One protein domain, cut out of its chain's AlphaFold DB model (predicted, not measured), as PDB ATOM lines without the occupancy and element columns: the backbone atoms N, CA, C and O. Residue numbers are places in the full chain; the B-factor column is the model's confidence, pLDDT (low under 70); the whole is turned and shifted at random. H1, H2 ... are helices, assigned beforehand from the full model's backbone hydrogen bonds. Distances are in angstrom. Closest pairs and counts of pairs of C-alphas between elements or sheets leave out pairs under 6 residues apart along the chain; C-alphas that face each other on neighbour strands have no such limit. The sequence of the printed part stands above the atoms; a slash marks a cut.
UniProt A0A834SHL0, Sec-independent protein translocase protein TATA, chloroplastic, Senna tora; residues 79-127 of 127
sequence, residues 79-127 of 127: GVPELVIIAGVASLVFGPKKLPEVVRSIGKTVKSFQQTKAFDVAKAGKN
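AT A GLANCE: This is residues 79 to 127 of the 127 residues of the protein "Sec-independent protein translocase protein TATA, chloroplastic" of Senna tora (UniProt A0A834SHL0). One long helix, H2, meets a shorter helix, H1, near an end to make an open L, the two joined at the corner by a tight link. The long arm H2 makes most of the length, and much of both arms stands free. The printed part has 49 residues with two named helices, H1 then H2, and no named strand; the class is all helix. It is extended, with a radius of gyration of the C-alphas of 17.3 A, and spans 52 by 24 by 8 A.

HOW THE PARTS SIT: H2, residues 98 to 124, and H1, residues 80 to 94, are close but not clearly touching, with one pair of C-alphas within 8 A. That closest pair is Ser 91 and Leu 99, 7.0 A apart. The helices run opposite ways at a steep tilt of 64 degrees. In H1 and H2 every O i to N i+4 pair is within hydrogen-bond range.

IN THESE COORDINATES: H2 measures 39.2 A from C-alpha 98 at (-39.828, 60.533, 159.684) to C-alpha 124 at (-67.979, 75.375, 136.860). H1 measures 20.6 A from its first C-alpha, 80, at (-39.411, 81.955, 162.818), to its last.

THE WHOLE: The C-alphas farthest apart, those of Leu 92 and Asn 127, are 53.2 A apart. The printed part has no cut. Residues 125 to 127 have pLDDT under 70.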
ATOM      1  N   GLY A  79     -42.840  83.749 165.826       81.56
ATOM      2  CA  GLY A  79     -41.985  84.014 164.695       81.56
ATOM      3  C   GLY A  79     -41.270  82.752 164.211       81.56
ATOM      4  O   GLY A  79     -41.467  81.623 164.665       81.56
ATOM      5  N   VAL A  80     -40.363  82.976 163.263       87.12
ATOM      6  CA  VAL A  80     -39.411  81.955 162.818       87.12
ATOM      7  C   VAL A  80     -38.686  81.270 163.994       87.12
ATOM      8  O   VAL A  80     -38.587  80.044 163.946       87.12
ATOM      9  N   PRO A  81     -38.204  81.971 165.046       86.25
ATOM     10  CA  PRO A  81     -37.472  81.302 166.120       86.25
ATOM     11  C   PRO A  81     -38.322  80.309 166.925       86.25
ATOM     12  O   PRO A  81     -37.849  79.198 167.171       86.25
ATOM     13  N   GLU A  82     -39.568  80.628 167.287       88.38
ATOM     14  CA  GLU A  82     -40.397  79.690 168.055       88.38
ATOM     15  C   GLU A  82     -40.787  78.442 167.238       88.38
ATOM     16  O   GLU A  82     -40.765  77.324 167.760       88.38
ATOM     17  N   LEU A  83     -41.051  78.592 165.933       89.69
ATOM     18  CA  LEU A  83     -41.304  77.449 165.043       89.69
ATOM     19  C   LEU A  83     -40.086  76.525 164.908       89.69
ATOM     20  O   LEU A  83     -40.245  75.304 164.812       89.69
ATOM     21  N   VAL A  84     -38.870  77.081 164.925       91.88
ATOM     22  CA  VAL A  84     -37.626  76.297 164.874       91.88
ATOM     23  C   VAL A  84     -37.455  75.447 166.135       91.88
ATOM     24  O   VAL A  84     -37.055  74.287 166.018       91.88
ATOM     25  N   ILE A  85     -37.805  75.966 167.318       94.00
ATOM     26  CA  ILE A  85     -37.726  75.210 168.582       94.00
ATOM     27  C   ILE A  85     -38.663  73.999 168.539       94.00
ATOM     28  O   ILE A  85     -38.234  72.875 168.803       94.00
ATOM     29  N   ILE A  86     -39.921  74.199 168.137       92.44
ATOM     30  CA  ILE A  86     -40.913  73.118 168.063       92.44
ATOM     31  C   ILE A  86     -40.504  72.072 167.021       92.44
ATOM     32  O   ILE A  86     -40.549  70.874 167.300       92.44
ATOM     33  N   ALA A  87     -40.049  72.505 165.840       91.62
ATOM     34  CA  ALA A  87     -39.541  71.600 164.811       91.62
ATOM     35  C   ALA A  87     -38.303  70.820 165.288       91.62
ATOM     36  O   ALA A  87     -38.145  69.650 164.934       91.62
ATOM     37  N   GLY A  88     -37.453  71.441 166.111       94.69
ATOM     38  CA  GLY A  88     -36.303  70.807 166.750       94.69
ATOM     39  C   GLY A  88     -36.716  69.695 167.711       94.69
ATOM     40  O   GLY A  88     -36.270  68.561 167.546       94.69
ATOM     41  N   VAL A  89     -37.620  69.986 168.652       94.88
ATOM     42  CA  VAL A  89     -38.129  68.993 169.619       94.88
ATOM     43  C   VAL A  89     -38.863  67.860 168.901       94.88
ATOM     44  O   VAL A  89     -38.571  66.690 169.139       94.88
ATOM     45  N   ALA A  90     -39.750  68.181 167.956       94.00
ATOM     46  CA  ALA A  90     -40.448  67.178 167.156       94.00
ATOM     47  C   ALA A  90     -39.467  66.303 166.355       94.00
ATOM     48  O   ALA A  90     -39.635  65.090 166.283       94.00
ATOM     49  N   SER A  91     -38.404  66.884 165.793       93.38
ATOM     50  CA  SER A  91     -37.373  66.116 165.081       93.38
ATOM     51  C   SER A  91     -36.512  65.267 166.011       93.38
ATOM     52  O   SER A  91     -35.968  64.268 165.553       93.38
ATOM     53  N   LEU A  92     -36.379  65.633 167.286       94.44
ATOM     54  CA  LEU A  92     -35.664  64.828 168.272       94.44
ATOM     55  C   LEU A  92     -36.482  63.592 168.670       94.44
ATOM     56  O   LEU A  92     -35.938  62.493 168.714       94.44
ATOM     57  N   VAL A  93     -37.793  63.761 168.880       94.81
ATOM     58  CA  VAL A  93     -38.704  62.665 169.259       94.81
ATOM     59  C   VAL A  93     -39.018  61.750 168.075       94.81
ATOM     60  O   VAL A  93     -38.913  60.532 168.178       94.81
ATOM     61  N   PHE A  94     -39.394  62.323 166.931       90.62
ATOM     62  CA  PHE A  94     -39.814  61.555 165.754       90.62
ATOM     63  C   PHE A  94     -38.652  61.218 164.806       90.62
ATOM     64  O   PHE A  94     -38.775  60.331 163.961       90.62
ATOM     65  N   GLY A  95     -37.516  61.910 164.921       89.75
ATOM     66  CA  GLY A  95     -36.383  61.798 164.005       89.75
ATOM     67  C   GLY A  95     -36.558  62.654 162.735       89.75
ATOM     68  O   GLY A  95     -37.623  62.637 162.106       89.75
ATOM     69  N   PRO A  96     -35.500  63.326 162.236       87.56
ATOM     70  CA  PRO A  96     -35.580  64.211 161.064       87.56
ATOM     71  C   PRO A  96     -35.897  63.473 159.753       87.56
ATOM     72  O   PRO A  96     -36.163  64.102 158.734       87.56
ATOM     73  N   LYS A  97     -35.850  62.135 159.754       87.25
ATOM     74  CA  LYS A  97     -36.195  61.294 158.601       87.25
ATOM     75  C   LYS A  97     -37.687  60.963 158.529       87.25
ATOM     76  O   LYS A  97     -38.184  60.744 157.434       87.25
ATOM     77  N   LYS A  98     -38.413  60.947 159.654       87.81
ATOM     78  CA  LYS A  98     -39.828  60.533 159.684       87.81
ATOM     79  C   LYS A  98     -40.789  61.692 159.434       87.81
ATOM     80  O   LYS A  98     -41.785  61.500 158.747       87.81
ATOM     81  N   LEU A  99     -40.444  62.904 159.872       89.75
ATOM     82  CA  LEU A  99     -41.203  64.121 159.560       89.75
ATOM     83  C   LEU A  99     -41.412  64.336 158.040       89.75
ATOM     84  O   LEU A  99     -42.559  64.453 157.610       89.75
ATOM     85  N   PRO A 100     -40.361  64.336 157.188       88.06
ATOM     86  CA  PRO A 100     -40.534  64.521 155.749       88.06
ATOM     87  C   PRO A 100     -41.212  63.325 155.075       88.06
ATOM     88  O   PRO A 100     -41.909  63.523 154.086       88.06
ATOM     89  N   GLU A 101     -41.038  62.105 155.592       91.06
ATOM     90  CA  GLU A 101     -41.708  60.902 155.083       91.06
ATOM     91  C   GLU A 101     -43.235  61.035 155.209       91.06
ATOM     92  O   GLU A 101     -43.963  60.913 154.223       91.06
ATOM     93  N   VAL A 102     -43.710  61.381 156.412       92.75
ATOM     94  CA  VAL A 102     -45.140  61.544 156.718       92.75
ATOM     95  C   VAL A 102     -45.724  62.743 155.967       92.75
ATOM     96  O   VAL A 102     -46.771  62.623 155.328       92.75
ATOM     97  N   VAL A 103     -45.020  63.881 155.948       91.50
ATOM     98  CA  VAL A 103     -45.459  65.081 155.214       91.50
ATOM     99  C   VAL A 103     -45.520  64.832 153.704       91.50
ATOM    100  O   VAL A 103     -46.451  65.300 153.049       91.50
ATOM    101  N   ARG A 104     -44.586  64.065 153.121       93.56
ATOM    102  CA  ARG A 104     -44.626  63.704 151.691       93.56
ATOM    103  C   ARG A 104     -45.836  62.841 151.350       93.56
ATOM    104  O   ARG A 104     -46.438  63.059 150.300       93.56
ATOM    105  N   SER A 105     -46.199  61.890 152.206       93.62
ATOM    106  CA  SER A 105     -47.383  61.046 152.006       93.62
ATOM    107  C   SER A 105     -48.670  61.868 152.044       93.62
ATOM    108  O   SER A 105     -49.474  61.781 151.117       93.62
ATOM    109  N   ILE A 106     -48.807  62.761 153.029       95.69
ATOM    110  CA  ILE A 106     -49.934  63.703 153.104       95.69
ATOM    111  C   ILE A 106     -49.942  64.636 151.880       95.69
ATOM    112  O   ILE A 106     -50.987  64.875 151.277       95.69
ATOM    113  N   GLY A 107     -48.772  65.120 151.455       93.25
ATOM    114  CA  GLY A 107     -48.631  66.001 150.296       93.25
ATOM    115  C   GLY A 107     -49.077  65.357 148.981       93.25
ATOM    116  O   GLY A 107     -49.688  66.030 148.152       93.25
ATOM    117  N   LYS A 108     -48.835  64.053 148.798       93.75
ATOM    118  CA  LYS A 108     -49.342  63.299 147.637       93.75
ATOM    119  C   LYS A 108     -50.868  63.256 147.635       93.75
ATOM    120  O   LYS A 108     -51.475  63.590 146.623       93.75
ATOM    121  N   THR A 109     -51.476  62.942 148.776       94.62
ATOM    122  CA  THR A 109     -52.934  62.923 148.942       94.62
ATOM    123  C   THR A 109     -53.554  64.294 148.658       94.62
ATOM    124  O   THR A 109     -54.494  64.404 147.873       94.62
ATOM    125  N   VAL A 110     -52.979  65.368 149.207       94.69
ATOM    126  CA  VAL A 110     -53.428  66.745 148.937       94.69
ATOM    127  C   VAL A 110     -53.266  67.115 147.458       94.69
ATOM    128  O   VAL A 110     -54.146  67.767 146.898       94.69
ATOM    129  N   LYS A 111     -52.186  66.681 146.800       93.44
ATOM    130  CA  LYS A 111     -51.964  66.918 145.366       93.44
ATOM    131  C   LYS A 111     -53.019  66.220 144.503       93.44
ATOM    132  O   LYS A 111     -53.551  66.852 143.593       93.44
ATOM    133  N   SER A 112     -53.363  64.972 144.814       91.81
ATOM    134  CA  SER A 112     -54.448  64.255 144.134       91.81
ATOM    135  C   SER A 112     -55.795  64.953 144.336       91.81
ATOM    136  O   SER A 112     -56.522  65.159 143.368       91.81
ATOM    137  N   PHE A 113     -56.090  65.435 145.551       94.25
ATOM    138  CA  PHE A 113     -57.300  66.224 145.804       94.25
ATOM    139  C   PHE A 113     -57.335  67.540 145.019       94.25
ATOM    140  O   PHE A 113     -58.401  67.958 144.576       94.25
ATOM    141  N   GLN A 114     -56.194  68.206 144.828       91.19
ATOM    142  CA  GLN A 114     -56.129  69.422 144.014       91.19
ATOM    143  C   GLN A 114     -56.379  69.146 142.529       91.19
ATOM    144  O   GLN A 114     -57.020  69.964 141.881       91.19
ATOM    145  N   GLN A 115     -55.915  68.015 141.992       89.81
ATOM    146  CA  GLN A 115     -56.165  67.652 140.592       89.81
ATOM    147  C   GLN A 115     -57.655  67.421 140.323       89.81
ATOM    148  O   GLN A 115     -58.177  67.939 139.339       89.81
ATOM    149  N   THR A 116     -58.351  66.729 141.227       90.81
ATOM    150  CA  THR A 116     -59.808  66.554 141.139       90.81
ATOM    151  C   THR A 116     -60.531  67.895 141.268       90.81
ATOM    152  O   THR A 116     -61.307  68.263 140.396       90.81
ATOM    153  N   LYS A 117     -60.185  68.705 142.279       89.44
ATOM    154  CA  LYS A 117     -60.811  70.022 142.484       89.44
ATOM    155  C   LYS A 117     -60.569  70.993 141.329       89.44
ATOM    156  O   LYS A 117     -61.451  71.774 140.999       89.44
ATOM    157  N   ALA A 118     -59.385  70.981 140.722       80.94
ATOM    158  CA  ALA A 118     -59.080  71.827 139.570       80.94
ATOM    159  C   ALA A 118     -59.910  71.426 138.343       80.94
ATOM    160  O   ALA A 118     -60.315  72.296 137.575       80.94
ATOM    161  N   PHE A 119     -60.201  70.133 138.189       76.38
ATOM    162  CA  PHE A 119     -61.118  69.642 137.168       76.38
ATOM    163  C   PHE A 119     -62.560  70.109 137.429       76.38
ATOM    164  O   PHE A 119     -63.216  70.602 136.510       76.38
ATOM    165  N   ASP A 120     -63.015  70.061 138.684       81.81
ATOM    166  CA  ASP A 120     -64.347  70.538 139.079       81.81
ATOM    167  C   ASP A 120     -64.496  72.065 138.900       81.81
ATOM    168  O   ASP A 120     -65.487  72.543 138.346       81.81
ATOM    169  N   VAL A 121     -63.478  72.846 139.287       78.25
ATOM    170  CA  VAL A 121     -63.451  74.313 139.116       78.25
ATOM    171  C   VAL A 121     -63.386  74.707 137.636       78.25
ATOM    172  O   VAL A 121     -64.051  75.659 137.228       78.25
ATOM    173  N   ALA A 122     -62.643  73.969 136.807       76.44
ATOM    174  CA  ALA A 122     -62.592  74.209 135.364       76.44
ATOM    175  C   ALA A 122     -63.930  73.912 134.662       76.44
ATOM    176  O   ALA A 122     -64.215  74.515 133.624       76.44
ATOM    177  N   LYS A 123     -64.767  73.027 135.224       71.56
ATOM    178  CA  LYS A 123     -66.120  72.763 134.714       71.56
ATOM    179  C   LYS A 123     -67.174  73.774 135.173       71.56
ATOM    180  O   LYS A 123     -68.134  73.985 134.444       71.56
ATOM    181  N   ALA A 124     -66.999  74.423 136.324       71.75
ATOM    182  CA  ALA A 124     -67.979  75.375 136.860       71.75
ATOM    183  C   ALA A 124     -67.940  76.768 136.198       71.75
ATOM    184  O   ALA A 124     -68.922  77.500 136.253       71.75
ATOM    185  N   GLY A 125     -66.819  77.150 135.575       67.12
ATOM    186  CA  GLY A 125     -66.637  78.478 134.967       67.12
ATOM    187  C   GLY A 125     -67.011  78.585 133.484       67.12
ATOM    188  O   GLY A 125     -66.702  79.598 132.861       67.12
ATOM    189  N   LYS A 126     -67.597  77.538 132.895       61.94
ATOM    190  CA  LYS A 126     -67.887  77.458 131.457       61.94
ATOM    191  C   LYS A 126     -69.367  77.134 131.215       61.94
ATOM    192  O   LYS A 126     -69.675  76.135 130.573       61.94
ATOM    193  N   ASN A 127     -70.258  77.949 131.773       63.22
ATOM    194  CA  ASN A 127     -71.669  78.034 131.388       63.22
ATOM    195  C   ASN A 127     -72.165  79.467 131.567       63.22
ATOM    196  O   ASN A 127     -71.911  80.018 132.662       63.22
TER     197      ASN A 127